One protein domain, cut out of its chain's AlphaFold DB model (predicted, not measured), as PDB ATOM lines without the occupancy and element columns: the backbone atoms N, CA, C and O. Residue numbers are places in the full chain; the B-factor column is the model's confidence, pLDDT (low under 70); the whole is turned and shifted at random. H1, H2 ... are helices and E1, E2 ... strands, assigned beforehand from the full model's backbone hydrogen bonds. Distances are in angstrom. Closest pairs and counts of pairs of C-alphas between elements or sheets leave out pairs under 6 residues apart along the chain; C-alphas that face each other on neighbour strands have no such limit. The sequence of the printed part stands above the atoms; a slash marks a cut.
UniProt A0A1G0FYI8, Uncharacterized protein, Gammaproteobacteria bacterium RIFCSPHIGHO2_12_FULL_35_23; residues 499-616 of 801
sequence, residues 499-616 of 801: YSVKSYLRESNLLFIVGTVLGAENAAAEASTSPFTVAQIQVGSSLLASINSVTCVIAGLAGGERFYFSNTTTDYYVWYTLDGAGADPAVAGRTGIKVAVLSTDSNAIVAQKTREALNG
ATOM      1  N   TYR A 499     -42.741  -9.496 -12.583       90.50
ATOM      2  CA  TYR A 499     -43.173 -10.803 -12.084       90.50
ATOM      3  C   TYR A 499     -44.248 -11.419 -12.983       90.50
ATOM      4  O   TYR A 499     -45.344 -10.890 -13.154       90.50
ATOM      5  N   SER A 500     -43.945 -12.591 -13.540       89.81
ATOM      6  CA  SER A 500     -44.861 -13.353 -14.401       89.81
ATOM      7  C   SER A 500     -45.657 -14.389 -13.599       89.81
ATOM      8  O   SER A 500     -45.668 -15.586 -13.917       89.81
ATOM      9  N   VAL A 501     -46.279 -13.927 -12.515       90.75
ATOM     10  CA  VAL A 501     -47.129 -14.726 -11.628       90.75
ATOM     11  C   VAL A 501     -48.315 -13.915 -11.116       90.75
ATOM     12  O   VAL A 501     -48.289 -12.685 -11.092       90.75
ATOM     13  N   LYS A 502     -49.358 -14.622 -10.686       89.94
ATOM     14  CA  LYS A 502     -50.446 -14.089  -9.864       89.94
ATOM     15  C   LYS A 502     -50.526 -14.875  -8.572       89.94
ATOM     16  O   LYS A 502     -50.260 -16.076  -8.565       89.94
ATOM     17  N   SER A 503     -50.891 -14.206  -7.485       90.69
ATOM     18  CA  SER A 503     -51.072 -14.872  -6.199       90.69
ATOM     19  C   SER A 503     -52.422 -14.562  -5.578       90.69
ATOM     20  O   SER A 503     -52.854 -13.408  -5.556       90.69
ATOM     21  N   TYR A 504     -53.059 -15.602  -5.041       87.06
ATOM     22  CA  TYR A 504     -54.383 -15.549  -4.426       87.06
ATOM     23  C   TYR A 504     -54.325 -16.131  -3.015       87.06
ATOM     24  O   TYR A 504     -53.590 -17.087  -2.766       87.06
ATOM     25  N   LEU A 505     -55.100 -15.562  -2.092       83.50
ATOM     26  CA  LEU A 505     -55.252 -16.097  -0.739       83.50
ATOM     27  C   LEU A 505     -56.417 -17.097  -0.732       83.50
ATOM     28  O   LEU A 505     -57.455 -16.804  -1.321       83.50
ATOM     29  N   ARG A 506     -56.250 -18.260  -0.097       75.69
ATOM     30  CA  ARG A 506     -57.316 -19.270   0.056       75.69
ATOM     31  C   ARG A 506     -57.869 -19.300   1.473       75.69
ATOM     32  O   ARG A 506     -59.070 -19.259   1.664       75.69
ATOM     33  N   GLU A 507     -56.979 -19.386   2.450       74.25
ATOM     34  CA  GLU A 507     -57.304 -19.365   3.878       74.25
ATOM     35  C   GLU A 507     -56.388 -18.350   4.547       74.25
ATOM     36  O   GLU A 507     -55.438 -17.876   3.918       74.25
ATOM     37  N   SER A 508     -56.630 -18.049   5.825       79.06
ATOM     38  CA  SER A 508     -55.893 -17.017   6.553       79.06
ATOM     39  C   SER A 508     -54.386 -17.072   6.289       79.06
ATOM     40  O   SER A 508     -53.825 -16.042   5.956       79.06
ATOM     41  N   ASN A 509     -53.743 -18.247   6.325       89.19
ATOM     42  CA  ASN A 509     -52.298 -18.399   6.111       89.19
ATOM     43  C   ASN A 509     -51.885 -19.222   4.874       89.19
ATOM     44  O   ASN A 509     -50.723 -19.628   4.786       89.19
ATOM     45  N   LEU A 510     -52.798 -19.498   3.942       88.50
ATOM     46  CA  LEU A 510     -52.527 -20.308   2.749       88.50
ATOM     47  C   LEU A 510     -52.716 -19.471   1.488       88.50
ATOM     48  O   LEU A 510     -53.821 -19.002   1.209       88.50
ATOM     49  N   LEU A 511     -51.652 -19.343   0.698       91.31
ATOM     50  CA  LEU A 511     -51.685 -18.688  -0.606       91.31
ATOM     51  C   LEU A 511     -51.375 -19.664  -1.736       91.31
ATOM     52  O   LEU A 511     -50.731 -20.697  -1.543       91.31
ATOM     53  N   PHE A 512     -51.816 -19.288  -2.929       89.75
ATOM     54  CA  PHE A 512     -51.496 -19.952  -4.182       89.75
ATOM     55  C   PHE A 512     -50.695 -19.018  -5.076       89.75
ATOM     56  O   PHE A 512     -50.897 -17.802  -5.060       89.75
ATOM     57  N   ILE A 513     -49.798 -19.599  -5.860       92.88
ATOM     58  CA  ILE A 513     -48.988 -18.924  -6.869       92.88
ATOM     59  C   ILE A 513     -49.319 -19.572  -8.204       92.88
ATOM     60  O   ILE A 513     -49.109 -20.773  -8.371       92.88
ATOM     61  N   VAL A 514     -49.836 -18.778  -9.134       90.50
ATOM     62  CA  VAL A 514     -50.223 -19.206 -10.477       90.50
ATOM     63  C   VAL A 514     -49.281 -18.563 -11.484       90.50
ATOM     64  O   VAL A 514     -49.158 -17.336 -11.532       90.50
ATOM     65  N   GLY A 515     -48.612 -19.375 -12.301       90.12
ATOM     66  CA  GLY A 515     -47.799 -18.870 -13.406       90.12
ATOM     67  C   GLY A 515     -48.668 -18.172 -14.455       90.12
ATOM     68  O   GLY A 515     -49.680 -18.719 -14.881       90.12
ATOM     69  N   THR A 516     -48.281 -16.979 -14.915       88.69
ATOM     70  CA  THR A 516     -49.006 -16.302 -16.015       88.69
ATOM     71  C   THR A 516     -48.564 -16.774 -17.398       88.69
ATOM     72  O   THR A 516     -49.162 -16.400 -18.405       88.69
ATOM     73  N   VAL A 517     -47.523 -17.607 -17.456       87.56
ATOM     74  CA  VAL A 517     -46.985 -18.195 -18.681       87.56
ATOM     75  C   VAL A 517     -47.252 -19.694 -18.657       87.56
ATOM     76  O   VAL A 517     -46.938 -20.365 -17.675       87.56
ATOM     77  N   LEU A 518     -47.825 -20.220 -19.742       86.19
ATOM     78  CA  LEU A 518     -48.054 -21.655 -19.907       86.19
ATOM     79  C   LEU A 518     -46.724 -22.389 -20.118       86.19
ATOM     80  O   LEU A 518     -45.794 -21.862 -20.731       86.19
ATOM     81  N   GLY A 519     -46.633 -23.617 -19.625       83.56
ATOM     82  CA  GLY A 519     -45.470 -24.488 -19.780       83.56
ATOM     83  C   GLY A 519     -45.060 -25.171 -18.482       83.56
ATOM     84  O   GLY A 519     -45.559 -24.854 -17.407       83.56
ATOM     85  N   ALA A 520     -44.173 -26.157 -18.606       79.81
ATOM     86  CA  ALA A 520     -43.623 -26.851 -17.451       79.81
ATOM     87  C   ALA A 520     -42.709 -25.917 -16.650       79.81
ATOM     88  O   ALA A 520     -41.938 -25.153 -17.230       79.81
ATOM     89  N   GLU A 521     -42.787 -26.000 -15.324       81.94
ATOM     90  CA  GLU A 521     -41.871 -25.280 -14.443       81.94
ATOM     91  C   GLU A 521     -40.444 -25.810 -14.614       81.94
ATOM     92  O   GLU A 521     -40.230 -27.022 -14.689       81.94
ATOM     93  N   ASN A 522     -39.461 -24.911 -14.626       81.25
ATOM     94  CA  ASN A 522     -38.047 -25.287 -14.732       81.25
ATOM     95  C   ASN A 522     -37.552 -26.101 -13.527       81.25
ATOM     96  O   ASN A 522     -36.666 -26.946 -13.663       81.25
ATOM     97  N   ALA A 523     -38.113 -25.840 -12.345       84.31
ATOM     98  CA  ALA A 523     -37.801 -26.541 -11.110       84.31
ATOM     99  C   ALA A 523     -39.003 -26.537 -10.161       84.31
ATOM    100  O   ALA A 523     -39.743 -25.551 -10.101       84.31
ATOM    101  N   ALA A 524     -39.140 -27.622  -9.395       84.31
ATOM    102  CA  ALA A 524     -40.189 -27.782  -8.396       84.31
ATOM    103  C   ALA A 524     -40.093 -26.725  -7.285       84.31
ATOM    104  O   ALA A 524     -39.000 -26.279  -6.922       84.31
ATOM    105  N   ALA A 525     -41.247 -26.348  -6.736       91.56
ATOM    106  CA  ALA A 525     -41.317 -25.472  -5.577       91.56
ATOM    107  C   ALA A 525     -40.886 -26.205  -4.295       91.56
ATOM    108  O   ALA A 525     -41.227 -27.368  -4.081       91.56
ATOM    109  N   GLU A 526     -40.141 -25.517  -3.431       94.19
ATOM    110  CA  GLU A 526     -39.626 -26.076  -2.179       94.19
ATOM    111  C   GLU A 526     -39.480 -25.002  -1.097       94.19
ATOM    112  O   GLU A 526     -39.181 -23.842  -1.380       94.19
ATOM    113  N   ALA A 527     -39.643 -25.400   0.168       94.38
ATOM    114  CA  ALA A 527     -39.560 -24.500   1.321       94.38
ATOM    115  C   ALA A 527     -38.161 -23.902   1.542       94.38
ATOM    116  O   ALA A 527     -38.032 -22.872   2.200       94.38
ATOM    117  N   SER A 528     -37.124 -24.531   0.977       94.62
ATOM    118  CA  SER A 528     -35.712 -24.176   1.128       94.62
ATOM    119  C   SER A 528     -35.301 -23.962   2.594       94.62
ATOM    120  O   SER A 528     -35.091 -24.940   3.305       94.62
ATOM    121  N   THR A 529     -35.157 -22.713   3.041       95.88
ATOM    122  CA  THR A 529     -34.744 -22.375   4.421       95.88
ATOM    123  C   THR A 529     -35.883 -21.821   5.264       95.88
ATOM    124  O   THR A 529     -35.714 -21.683   6.465       95.88
ATOM    125  N   SER A 530     -37.027 -21.508   4.654       96.62
ATOM    126  CA  SER A 530     -38.193 -21.008   5.380       96.62
ATOM    127  C   SER A 530     -38.889 -22.120   6.180       96.62
ATOM    128  O   SER A 530     -38.853 -23.284   5.771       96.62
ATOM    129  N   PRO A 531     -39.607 -21.778   7.264       96.69
ATOM    130  CA  PRO A 531     -40.436 -22.719   8.020       96.69
ATOM    131  C   PRO A 531     -41.760 -23.065   7.314       96.69
ATOM    132  O   PRO A 531     -42.647 -23.663   7.921       96.69
ATOM    133  N   PHE A 532     -41.949 -22.640   6.063       97.50
ATOM    134  CA  PHE A 532     -43.217 -22.790   5.362       97.50
ATOM    135  C   PHE A 532     -43.408 -24.194   4.806       97.50
ATOM    136  O   PHE A 532     -42.454 -24.903   4.487       97.50
ATOM    137  N   THR A 533     -44.668 -24.552   4.579       97.12
ATOM    138  CA  THR A 533     -45.005 -25.704   3.741       97.12
ATOM    139  C   THR A 533     -45.204 -25.213   2.318       97.12
ATOM    140  O   THR A 533     -46.091 -24.400   2.071       97.12
ATOM    141  N   VAL A 534     -44.392 -25.710   1.386       96.25
ATOM    142  CA  VAL A 534     -44.479 -25.376  -0.041       96.25
ATOM    143  C   VAL A 534     -44.758 -26.648  -0.824       96.25
ATOM    144  O   VAL A 534     -44.051 -27.641  -0.648       96.25
ATOM    145  N   ALA A 535     -45.783 -26.621  -1.671       90.31
ATOM    146  CA  ALA A 535     -46.160 -27.763  -2.490       90.31
ATOM    147  C   ALA A 535     -46.546 -27.334  -3.908       90.31
ATOM    148  O   ALA A 535     -47.196 -26.311  -4.109       90.31
ATOM    149  N   GLN A 536     -46.188 -28.157  -4.889       86.38
ATOM    150  CA  GLN A 536     -46.699 -28.033  -6.248       86.38
ATOM    151  C   GLN A 536     -48.045 -28.760  -6.325       86.38
ATOM    152  O   GLN A 536     -48.120 -29.966  -6.086       86.38
ATOM    153  N   ILE A 537     -49.107 -28.021  -6.630       83.25
ATOM    154  CA  ILE A 537     -50.479 -28.542  -6.711       83.25
ATOM    155  C   ILE A 537     -50.833 -28.899  -8.154       83.25
ATOM    156  O   ILE A 537     -51.514 -29.891  -8.396       83.25
ATOM    157  N   GLN A 538     -50.323 -28.127  -9.116       81.25
ATOM    158  CA  GLN A 538     -50.488 -28.397 -10.539       81.25
ATOM    159  C   GLN A 538     -49.169 -28.194 -11.276       81.25
ATOM    160  O   GLN A 538     -48.588 -27.105 -11.252       81.25
ATOM    161  N   VAL A 539     -48.735 -29.235 -11.983       81.62
ATOM    162  CA  VAL A 539     -47.605 -29.151 -12.910       81.62
ATOM    163  C   VAL A 539     -48.058 -28.384 -14.150       81.62
ATOM    164  O   VAL A 539     -49.036 -28.762 -14.799       81.62
ATOM    165  N   GLY A 540     -47.351 -27.306 -14.485       81.75
ATOM    166  CA  GLY A 540     -47.626 -26.553 -15.705       81.75
ATOM    167  C   GLY A 540     -47.376 -27.385 -16.972       81.75
ATOM    168  O   GLY A 540     -46.567 -28.314 -16.994       81.75
ATOM    169  N   SER A 541     -48.082 -27.063 -18.052       81.50
ATOM    170  CA  SER A 541     -47.942 -27.711 -19.362       81.50
ATOM    171  C   SER A 541     -48.195 -26.707 -20.484       81.50
ATOM    172  O   SER A 541     -48.555 -25.562 -20.230       81.50
ATOM    173  N   SER A 542     -48.071 -27.122 -21.746       80.00
ATOM    174  CA  SER A 542     -48.410 -26.259 -22.888       80.00
ATOM    175  C   SER A 542     -49.857 -25.746 -22.879       80.00
ATOM    176  O   SER A 542     -50.157 -24.797 -23.600       80.00
ATOM    177  N   LEU A 543     -50.743 -26.356 -22.084       77.94
ATOM    178  CA  LEU A 543     -52.161 -26.010 -21.986       77.94
ATOM    179  C   LEU A 543     -52.579 -25.511 -20.598       77.94
ATOM    180  O   LEU A 543     -53.691 -25.013 -20.455       77.94
ATOM    181  N   LEU A 544     -51.725 -25.649 -19.581       75.25
ATOM    182  CA  LEU A 544     -52.063 -25.345 -18.189       75.25
ATOM    183  C   LEU A 544     -50.971 -24.499 -17.537       75.25
ATOM    184  O   LEU A 544     -49.783 -24.786 -17.679       75.25
ATOM    185  N   ALA A 545     -51.383 -23.486 -16.781       82.38
ATOM    186  CA  ALA A 545     -50.489 -22.765 -15.884       82.38
ATOM    187  C   ALA A 545     -50.044 -23.674 -14.731       82.38
ATOM    188  O   ALA A 545     -50.765 -24.594 -14.345       82.38
ATOM    189  N   SER A 546     -48.875 -23.416 -14.158       86.75
ATOM    190  CA  SER A 546     -48.484 -24.086 -12.921       86.75
ATOM    191  C   SER A 546     -49.165 -23.460 -11.709       86.75
ATOM    192  O   SER A 546     -49.483 -22.265 -11.712       86.75
ATOM    193  N   ILE A 547     -49.409 -24.276 -10.683       87.94
ATOM    194  CA  ILE A 547     -50.011 -23.833  -9.423       87.94
ATOM    195  C   ILE A 547     -49.200 -24.399  -8.261       87.94
ATOM    196  O   ILE A 547     -49.114 -25.616  -8.089       87.94
ATOM    197  N   ASN A 548     -48.669 -23.510  -7.426       91.62
ATOM    198  CA  ASN A 548     -48.001 -23.852  -6.172       91.62
ATOM    199  C   ASN A 548     -48.809 -23.328  -4.990       91.62
ATOM    200  O   ASN A 548     -49.434 -22.273  -5.091       91.62
ATOM    201  N   SER A 549     -48.771 -24.030  -3.865       92.19
ATOM    202  CA  SER A 549     -49.316 -23.568  -2.595       92.19
ATOM    203  C   SER A 549     -48.199 -23.274  -1.599       92.19
ATOM    204  O   SER A 549     -47.159 -23.938  -1.585       92.19
ATOM    205  N   VAL A 550     -48.423 -22.260  -0.766       96.38
ATOM    206  CA  VAL A 550     -47.522 -21.880   0.322       96.38
ATOM    207  C   VAL A 550     -48.349 -21.641   1.578       96.38
ATOM    208  O   VAL A 550     -49.186 -20.739   1.623       96.38
ATOM    209  N   THR A 551     -48.111 -22.449   2.607       95.88
ATOM    210  CA  THR A 551     -48.646 -22.223   3.952       95.88
ATOM    211  C   THR A 551     -47.622 -21.437   4.762       95.88
ATOM    212  O   THR A 551     -46.567 -21.965   5.123       95.88
ATOM    213  N   CYS A 552     -47.933 -20.176   5.052       95.44
ATOM    214  CA  CYS A 552     -47.050 -19.272   5.779       95.44
ATOM    215  C   CYS A 552     -47.150 -19.470   7.297       95.44
ATOM    216  O   CYS A 552     -48.234 -19.689   7.851       95.44
ATOM    217  N   VAL A 553     -46.006 -19.348   7.975       95.31
ATOM    218  CA  VAL A 553     -45.883 -19.455   9.434       95.31
ATOM    219  C   VAL A 553     -44.830 -18.464   9.932       95.31
ATOM    220  O   VAL A 553     -43.699 -18.497   9.464       95.31
ATOM    221  N   ILE A 554     -45.170 -17.594  10.887       95.00
ATOM    222  CA  ILE A 554     -44.200 -16.649  11.471       95.00
ATOM    223  C   ILE A 554     -43.255 -17.332  12.468       95.00
ATOM    224  O   ILE A 554     -42.098 -16.947  12.622       95.00
ATOM    225  N   ALA A 555     -43.739 -18.371  13.151       95.00
ATOM    226  CA  ALA A 555     -42.963 -19.097  14.146       95.00
ATOM    227  C   ALA A 555     -41.747 -19.781  13.500       95.00
ATOM    228  O   ALA A 555     -41.894 -20.658  12.653       95.00
ATOM    229  N   GLY A 556     -40.551 -19.391  13.943       92.88
ATOM    230  CA  GLY A 556     -39.286 -19.934  13.448       92.88
ATOM    231  C   GLY A 556     -38.745 -19.261  12.188       92.88
ATOM    232  O   GLY A 556     -37.650 -19.627  11.781       92.88
ATOM    233  N   LEU A 557     -39.457 -18.284  11.610       96.00
ATOM    234  CA  LEU A 557     -38.962 -17.515  10.469       96.00
ATOM    235  C   LEU A 557     -37.823 -16.589  10.919       96.00
ATOM    236  O   LEU A 557     -37.939 -15.926  11.951       96.00
ATOM    237  N   ALA A 558     -36.749 -16.506  10.137       95.38
ATOM    238  CA  ALA A 558     -35.628 -15.595  10.366       95.38
ATOM    239  C   ALA A 558     -35.325 -14.711   9.143       95.38
ATOM    240  O   ALA A 558     -35.637 -15.042   7.998       95.38
ATOM    241  N   GLY A 559     -34.676 -13.565   9.377       95.69
ATOM    242  CA  GLY A 559     -34.255 -12.666   8.301       95.69
ATOM    243  C   GLY A 559     -33.271 -13.340   7.332       95.69
ATOM    244  O   GLY A 559     -32.243 -13.869   7.752       95.69
ATOM    245  N   GLY A 560     -33.561 -13.281   6.031       95.25
ATOM    246  CA  GLY A 560     -32.801 -13.918   4.946       95.25
ATOM    247  C   GLY A 560     -33.278 -15.329   4.573       95.25
ATOM    248  O   GLY A 560     -32.798 -15.894   3.581       95.25
ATOM    249  N   GLU A 561     -34.222 -15.903   5.326       96.94
ATOM    250  CA  GLU A 561     -34.869 -17.158   4.947       96.94
ATOM    251  C   GLU A 561     -35.763 -16.973   3.726       96.94
ATOM    252  O   GLU A 561     -36.222 -15.870   3.408       96.94
ATOM    253  N   ARG A 562     -35.956 -18.070   2.995       97.25
ATOM    254  CA  ARG A 562     -36.579 -18.051   1.676       97.25
ATOM    255  C   ARG A 562     -37.183 -19.385   1.294       97.25
ATOM    256  O   ARG A 562     -36.712 -20.414   1.778       97.25
ATOM    257  N   PHE A 563     -38.113 -19.339   0.349       97.62
ATOM    258  CA  PHE A 563     -38.587 -20.495  -0.406       97.62
ATOM    259  C   PHE A 563     -38.410 -20.279  -1.910       97.62
ATOM    260  O   PHE A 563     -38.188 -19.156  -2.376       97.62
ATOM    261  N   TYR A 564     -38.505 -21.363  -2.671       96.31
ATOM    262  CA  TYR A 564     -38.310 -21.386  -4.114       96.31
ATOM    263  C   TYR A 564     -39.570 -21.837  -4.836       96.31
ATOM    264  O   TYR A 564     -40.299 -22.701  -4.361       96.31
ATOM    265  N   PHE A 565     -39.774 -21.276  -6.020       94.25
ATOM    266  CA  PHE A 565     -40.710 -21.766  -7.023       94.25
ATOM    267  C   PHE A 565     -40.219 -21.305  -8.400       94.25
ATOM    268  O   PHE A 565     -39.295 -20.490  -8.488       94.25
ATOM    269  N   SER A 566     -40.812 -21.816  -9.471       91.00
ATOM    270  CA  SER A 566     -40.447 -21.423 -10.836       91.00
ATOM    271  C   SER A 566     -41.701 -21.314 -11.695       91.00
ATOM    272  O   SER A 566     -42.723 -21.907 -11.374       91.00
ATOM    273  N   ASN A 567     -41.627 -20.575 -12.795       86.38
ATOM    274  CA  ASN A 567     -42.561 -20.730 -13.911       86.38
ATOM    275  C   ASN A 567     -41.778 -21.203 -15.155       86.38
ATOM    276  O   ASN A 567     -40.619 -21.605 -15.042       86.38
ATOM    277  N   THR A 568     -42.391 -21.175 -16.339       83.69
ATOM    278  CA  THR A 568     -41.746 -21.622 -17.588       83.69
ATOM    279  C   THR A 568     -40.513 -20.797 -17.984       83.69
ATOM    280  O   THR A 568     -39.653 -21.276 -18.715       83.69
ATOM    281  N   THR A 569     -40.431 -19.530 -17.575       87.31
ATOM    282  CA  THR A 569     -39.415 -18.585 -18.071       87.31
ATOM    283  C   THR A 569     -38.467 -18.083 -16.994       87.31
ATOM    284  O   THR A 569     -37.398 -17.580 -17.325       87.31
ATOM    285  N   THR A 570     -38.852 -18.177 -15.724       91.12
ATOM    286  CA  THR A 570     -38.169 -17.523 -14.610       91.12
ATOM    287  C   THR A 570     -38.210 -18.401 -13.367       91.12
ATOM    288  O   THR A 570     -39.273 -18.866 -12.949       91.12
ATOM    289  N   ASP A 571     -37.047 -18.559 -12.742       93.62
ATOM    290  CA  ASP A 571     -36.906 -19.207 -11.445       93.62
ATOM    291  C   ASP A 571     -36.904 -18.128 -10.366       93.62
ATOM    292  O   ASP A 571     -36.181 -17.136 -10.473       93.62
ATOM    293  N   TYR A 572     -37.686 -18.313  -9.309       95.50
ATOM    294  CA  TYR A 572     -37.856 -17.315  -8.259       95.50
ATOM    295  C   TYR A 572     -37.339 -17.819  -6.914       95.50
ATOM    296  O   TYR A 572     -37.247 -19.024  -6.645       95.50
ATOM    297  N   TYR A 573     -37.011 -16.869  -6.046       96.75
ATOM    298  CA  TYR A 573     -36.932 -17.089  -4.610       96.75
ATOM    299  C   TYR A 573     -37.617 -15.938  -3.887       96.75
ATOM    300  O   TYR A 573     -37.332 -14.771  -4.148       96.75
ATOM    301  N   VAL A 574     -38.515 -16.268  -2.970       97.69
ATOM    302  CA  VAL A 574     -39.148 -15.276  -2.100       97.69
ATOM    303  C   VAL A 574     -38.394 -15.282  -0.790       97.69
ATOM    304  O   VAL A 574     -38.266 -16.342  -0.180       97.69
ATOM    305  N   TRP A 575     -37.868 -14.134  -0.379       97.81
ATOM    306  CA  TRP A 575     -37.041 -14.010   0.816       97.81
ATOM    307  C   TRP A 575     -37.554 -12.921   1.750       97.81
ATOM    308  O   TRP A 575     -38.168 -11.943   1.316       97.81
ATOM    309  N   TYR A 576     -37.285 -13.103   3.039       98.12
ATOM    310  CA  TYR A 576     -37.914 -12.316   4.093       98.12
ATOM    311  C   TYR A 576     -36.908 -11.449   4.841       98.12
ATOM    312  O   TYR A 576     -35.816 -11.908   5.175       98.12
ATOM    313  N   THR A 577     -37.288 -10.212   5.159       97.62
ATOM    314  CA  THR A 577     -36.664  -9.476   6.268       97.62
ATOM    315  C   THR A 577     -37.575  -9.554   7.480       97.62
ATOM    316  O   THR A 577     -38.768  -9.293   7.339       97.62
ATOM    317  N   LEU A 578     -37.022  -9.866   8.650       95.94
ATOM    318  CA  LEU A 578     -37.753  -9.926   9.914       95.94
ATOM    319  C   LEU A 578     -37.346  -8.742  10.788       95.94
ATOM    320  O   LEU A 578     -36.165  -8.613  11.105       95.94
ATOM    321  N   ASP A 579     -38.296  -7.881  11.155       92.88
ATOM    322  CA  ASP A 579     -38.042  -6.664  11.948       92.88
ATOM    323  C   ASP A 579     -36.924  -5.788  11.335       92.88
ATOM    324  O   ASP A 579     -36.057  -5.243  12.019       92.88
ATOM    325  N   GLY A 580     -36.893  -5.718   9.999       91.19
ATOM    326  CA  GLY A 580     -35.863  -5.016   9.225       91.19
ATOM    327  C   GLY A 580     -34.503  -5.729   9.128       91.19
ATOM    328  O   GLY A 580     -33.615  -5.235   8.434       91.19
ATOM    329  N   ALA A 581     -34.319  -6.884   9.772       93.81
ATOM    330  CA  ALA A 581     -33.107  -7.692   9.680       93.81
ATOM    331  C   ALA A 581     -33.179  -8.729   8.546       93.81
ATOM    332  O   ALA A 581     -34.238  -9.271   8.237       93.81
ATOM    333  N   GLY A 582     -32.025  -9.056   7.961       92.75
ATOM    334  CA  GLY A 582     -31.900  -9.980   6.830       92.75
ATOM    335  C   GLY A 582     -31.351  -9.276   5.591       92.75
ATOM    336  O   GLY A 582     -31.765  -8.169   5.256       92.75
ATOM    337  N   ALA A 583     -30.384  -9.904   4.928       93.69
ATOM    338  CA  ALA A 583     -29.824  -9.422   3.671       93.69
ATOM    339  C   ALA A 583     -30.313 -10.301   2.523       93.69
ATOM    340  O   ALA A 583     -30.581 -11.484   2.735       93.69
ATOM    341  N   ASP A 584     -30.384  -9.721   1.325       95.44
ATOM    342  CA  ASP A 584     -30.729 -10.462   0.117       95.44
ATOM    343  C   ASP A 584     -29.766 -11.655  -0.062       95.44
ATOM    344  O   ASP A 584     -28.550 -11.450  -0.176       95.44
ATOM    345  N   PRO A 585     -30.279 -12.898  -0.088       94.69
ATOM    346  CA  PRO A 585     -29.473 -14.088  -0.330       94.69
ATOM    347  C   PRO A 585     -28.791 -14.136  -1.704       94.69
ATOM    348  O   PRO A 585     -27.882 -14.950  -1.875       94.69
ATOM    349  N   ALA A 586     -29.219 -13.313  -2.670       93.94
ATOM    350  CA  ALA A 586     -28.630 -13.187  -4.004       93.94
ATOM    351  C   ALA A 586     -28.429 -14.547  -4.703       93.94
ATOM    352  O   ALA A 586     -27.338 -14.881  -5.177       93.94
ATOM    353  N   VAL A 587     -29.485 -15.369  -4.737       94.62
ATOM    354  CA  VAL A 587     -29.415 -16.730  -5.288       94.62
ATOM    355  C   VAL A 587     -29.164 -16.676  -6.797       94.62
ATOM    356  O   VAL A 587     -29.988 -16.178  -7.561       94.62
ATOM    357  N   ALA A 588     -28.018 -17.206  -7.232       93.56
ATOM    358  CA  ALA A 588     -27.602 -17.162  -8.630       93.56
ATOM    359  C   ALA A 588     -28.630 -17.824  -9.565       93.56
ATOM    360  O   ALA A 588     -29.092 -18.934  -9.307       93.56
ATOM    361  N   GLY A 589     -28.949 -17.143 -10.671       91.75
ATOM    362  CA  GLY A 589     -29.878 -17.638 -11.692       91.75
ATOM    363  C   GLY A 589     -31.362 -17.510 -11.338       91.75
ATOM    364  O   GLY A 589     -32.189 -17.928 -12.140       91.75
ATOM    365  N   ARG A 590     -31.706 -16.927 -10.182       94.31
ATOM    366  CA  ARG A 590     -33.096 -16.721  -9.758       94.31
ATOM    367  C   ARG A 590     -33.420 -15.243  -9.543       94.31
ATOM    368  O   ARG A 590     -32.557 -14.459  -9.151       94.31
ATOM    369  N   THR A 591     -34.684 -14.886  -9.733       94.62
ATOM    370  CA  THR A 591     -35.238 -13.560  -9.432       94.62
ATOM    371  C   THR A 591     -35.719 -13.514  -7.982       94.62
ATOM    372  O   THR A 591     -36.518 -14.350  -7.557       94.62
ATOM    373  N   GLY A 592     -35.210 -12.551  -7.212       95.06
ATOM    374  CA  GLY A 592     -35.533 -12.395  -5.795       95.06
ATOM    375  C   GLY A 592     -36.769 -11.534  -5.574       95.06
ATOM    376  O   GLY A 592     -36.852 -10.434  -6.106       95.06
ATOM    377  N   ILE A 593     -37.693 -12.007  -4.740       96.50
ATOM    378  CA  ILE A 593     -38.877 -11.258  -4.307       96.50
ATOM    379  C   ILE A 593     -38.753 -11.018  -2.805       96.50
ATOM    380  O   ILE A 593     -38.881 -11.946  -2.006       96.50
ATOM    381  N   LYS A 594     -38.479  -9.772  -2.417       96.56
ATOM    382  CA  LYS A 594     -38.346  -9.390  -1.007       96.56
ATOM    383  C   LYS A 594     -39.713  -9.172  -0.365       96.56
ATOM    384  O   LYS A 594     -40.516  -8.414  -0.911       96.56
ATOM    385  N   VAL A 595     -39.915  -9.712   0.832       97.44
ATOM    386  CA  VAL A 595     -41.088  -9.445   1.676       97.44
ATOM    387  C   VAL A 595     -40.624  -9.016   3.068       97.44
ATOM    388  O   VAL A 595     -39.949  -9.780   3.756       97.44
ATOM    389  N   ALA A 596     -40.964  -7.800   3.498       96.25
ATOM    390  CA  ALA A 596     -40.700  -7.386   4.876       96.25
ATOM    391  C   ALA A 596     -41.847  -7.794   5.804       96.25
ATOM    392  O   ALA A 596     -43.013  -7.549   5.499       96.25
ATOM    393  N   VAL A 597     -41.509  -8.431   6.922       94.50
ATOM    394  CA  VAL A 597     -42.446  -8.897   7.948       94.50
ATOM    395  C   VAL A 597     -41.938  -8.516   9.337       94.50
ATOM    396  O   VAL A 597     -40.734  -8.341   9.550       94.50
ATOM    397  N   LEU A 598     -42.858  -8.422  10.289       91.31
ATOM    398  CA  LEU A 598     -42.554  -8.190  11.699       91.31
ATOM    399  C   LEU A 598     -42.693  -9.490  12.489       91.31
ATOM    400  O   LEU A 598     -43.540 -10.325  12.176       91.31
ATOM    401  N   SER A 599     -41.920  -9.654  13.559       90.69
ATOM    402  CA  SER A 599     -42.071 -10.801  14.471       90.69
ATOM    403  C   SER A 599     -43.428 -10.830  15.184       90.69
ATOM    404  O   SER A 599     -43.841 -11.873  15.689       90.69
ATOM    405  N   THR A 600     -44.140  -9.702  15.192       87.50
ATOM    406  CA  THR A 600     -45.512  -9.568  15.693       87.50
ATOM    407  C   THR A 600     -46.585  -9.873  14.648       87.50
ATOM    408  O   THR A 600     -47.761  -9.928  15.008       87.50
ATOM    409  N   ASP A 601     -46.224 -10.048  13.373       88.38
ATOM    410  CA  ASP A 601     -47.190 -10.373  12.322       88.38
ATOM    411  C   ASP A 601     -47.814 -11.749  12.580       88.38
ATOM    412  O   ASP A 601     -47.141 -12.722  12.925       88.38
ATOM    413  N   SER A 602     -49.126 -11.862  12.372       89.00
ATOM    414  CA  SER A 602     -49.787 -13.166  12.376       89.00
ATOM    415  C   SER A 602     -49.411 -13.962  11.120       89.00
ATOM    416  O   SER A 602     -49.066 -13.392  10.084       89.00
ATOM    417  N   ASN A 603     -49.576 -15.289  11.155       91.12
ATOM    418  CA  ASN A 603     -49.418 -16.131   9.957       91.12
ATOM    419  C   ASN A 603     -50.255 -15.616   8.773       91.12
ATOM    420  O   ASN A 603     -49.850 -15.757   7.618       91.12
ATOM    421  N   ALA A 604     -51.409 -15.007   9.071       86.69
ATOM    422  CA  ALA A 604     -52.288 -14.461   8.058       86.69
ATOM    423  C   ALA A 604     -51.738 -13.195   7.403       86.69
ATOM    424  O   ALA A 604     -51.735 -13.074   6.177       86.69
ATOM    425  N   ILE A 605     -51.171 -12.298   8.211       87.75
ATOM    426  CA  ILE A 605     -50.474 -11.114   7.710       87.75
ATOM    427  C   ILE A 605     -49.293 -11.519   6.826       87.75
ATOM    428  O   ILE A 605     -49.134 -10.953   5.745       87.75
ATOM    429  N   VAL A 606     -48.498 -12.513   7.238       92.50
ATOM    430  CA  VAL A 606     -47.354 -12.995   6.444       92.50
ATOM    431  C   VAL A 606     -47.815 -13.510   5.079       92.50
ATOM    432  O   VAL A 606     -47.229 -13.140   4.059       92.50
ATOM    433  N   ALA A 607     -48.885 -14.311   5.034       91.69
ATOM    434  CA  ALA A 607     -49.449 -14.802   3.777       91.69
ATOM    435  C   ALA A 607     -49.958 -13.656   2.894       91.69
ATOM    436  O   ALA A 607     -49.676 -13.625   1.694       91.69
ATOM    437  N   GLN A 608     -50.638 -12.671   3.481       88.94
ATOM    438  CA  GLN A 608     -51.139 -11.513   2.752       88.94
ATOM    439  C   GLN A 608     -50.007 -10.650   2.172       88.94
ATOM    440  O   GLN A 608     -50.034 -10.359   0.977       88.94
ATOM    441  N   LYS A 609     -48.994 -10.303   2.981       92.19
ATOM    442  CA  LYS A 609     -47.808  -9.543   2.538       92.19
ATOM    443  C   LYS A 609     -47.079 -10.277   1.412       92.19
ATOM    444  O   LYS A 609     -46.692  -9.672   0.414       92.19
ATOM    445  N   THR A 610     -46.947 -11.598   1.543       95.12
ATOM    446  CA  THR A 610     -46.321 -12.453   0.527       95.12
ATOM    447  C   THR A 610     -47.120 -12.453  -0.775       95.12
ATOM    448  O   THR A 610     -46.545 -12.255  -1.843       95.12
ATOM    449  N   ARG A 611     -48.447 -12.618  -0.703       92.38
ATOM    450  CA  ARG A 611     -49.349 -12.555  -1.864       92.38
ATOM    451  C   ARG A 611     -49.233 -11.213  -2.588       92.38
ATOM    452  O   ARG A 611     -49.161 -11.179  -3.812       92.38
ATOM    453  N   GLU A 612     -49.251 -10.108  -1.852       91.69
ATOM    454  CA  GLU A 612     -49.194  -8.763  -2.438       91.69
ATOM    455  C   GLU A 612     -47.846  -8.513  -3.130       91.69
ATOM    456  O   GLU A 612     -47.822  -8.055  -4.272       91.69
ATOM    457  N   ALA A 613     -46.740  -8.929  -2.505       94.81
ATOM    458  CA  ALA A 613     -45.412  -8.867  -3.113       94.81
ATOM    459  C   ALA A 613     -45.303  -9.733  -4.381       94.81
ATOM    460  O   ALA A 613     -44.763  -9.283  -5.387       94.81
ATOM    461  N   LEU A 614     -45.859 -10.951  -4.367       94.50
ATOM    462  CA  LEU A 614     -45.882 -11.842  -5.534       94.50
ATOM    463  C   LEU A 614     -46.661 -11.253  -6.715       94.50
ATOM    464  O   LEU A 614     -46.293 -11.497  -7.859       94.50
ATOM    465  N   ASN A 615     -47.703 -10.458  -6.463       92.38
ATOM    466  CA  ASN A 615     -48.429  -9.749  -7.522       92.38
ATOM    467  C   ASN A 615     -47.672  -8.514  -8.060       92.38
ATOM    468  O   ASN A 615     -48.176  -7.848  -8.965       92.38
ATOM    469  N   GLY A 616     -46.474  -8.218  -7.540       93.50
ATOM    470  CA  GLY A 616     -45.635  -7.103  -7.987       93.50
ATOM    471  C   GLY A 616     -46.108  -5.738  -7.488       93.50
ATOM    472  O   GLY A 616     -45.678  -4.702  -7.997       93.50
TER     473      GLY A 616
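This is residues 499 to 616 of the 801 residues of an uncharacterized protein of Gammaproteobacteria bacterium RIFCSPHIGHO2_12_FULL_35_23 (UniProt A0A1G0FYI8). Two twisted sheets form the walls of a loose V, coming nearest at E3, E4 and E5, and H1 fills its mouth, packing on E1 and E2 of one wall and on E7 of the other. The printed part has 118 residues, in the order E1 to E7, then H1. The sheet E1 E2 E4 E3 is antiparallel and E5 E6 E7 mixed; the class is mixed, helices and strands, with 56 residues, under half, in named elements. The whole is compact, with a radius of gyration of the C-alphas of 13.2 A and spans of 42 by 32 by 21 A.

Find C-alpha 501 at (-47.129, -14.726, -11.628); E1 runs from there to 507, 19.1 A. Next come E2, residues 510 to 515, E3, 533 to 538, E4, 547 to 551, and E5, 562 to 566. E6, 571 to 578, covers 23.3 A, and E7, 591 to 597, 19.4 A. H1, 603 to 614, ends at C-alpha 614, (-45.882, -11.842, -5.534), after 16.5 A.

Look first at the strongly twisted sheet E1 E2 E4 E3: N 504 and O 512 are 3.1 A apart in the hairpin E1 and E2, N 513 and O 548 2.8 A between E2 and E4, and N 549 and O 535 2.8 A in the hairpin E3 and E4. H1 is on one face, two layers, at a height over the sheet of 8.5 A; the closest C-alphas of E1 and H1, Ser 503 and Arg 611, are 5.2 A apart. H1 is also on one face of E5 E6 E7, over E7; C-alphas Val 595 and Thr 610, their closest, are 6.1 A apart. Here N 574 and O 563 are 3.0 A apart in the hairpin E5 and E6, and N 575 and O 593 2.9 A between parallel E6 and E7. In H1 every O i to N i+4 pair is within hydrogen-bond range.

Check C-alphas Ser 542 and Thr 600, the two farthest apart, at 42.1 A. The printed part has no cut; the links E2 to E3 and E6 to E7 are long. No printed residue is under 70 in pLDDT.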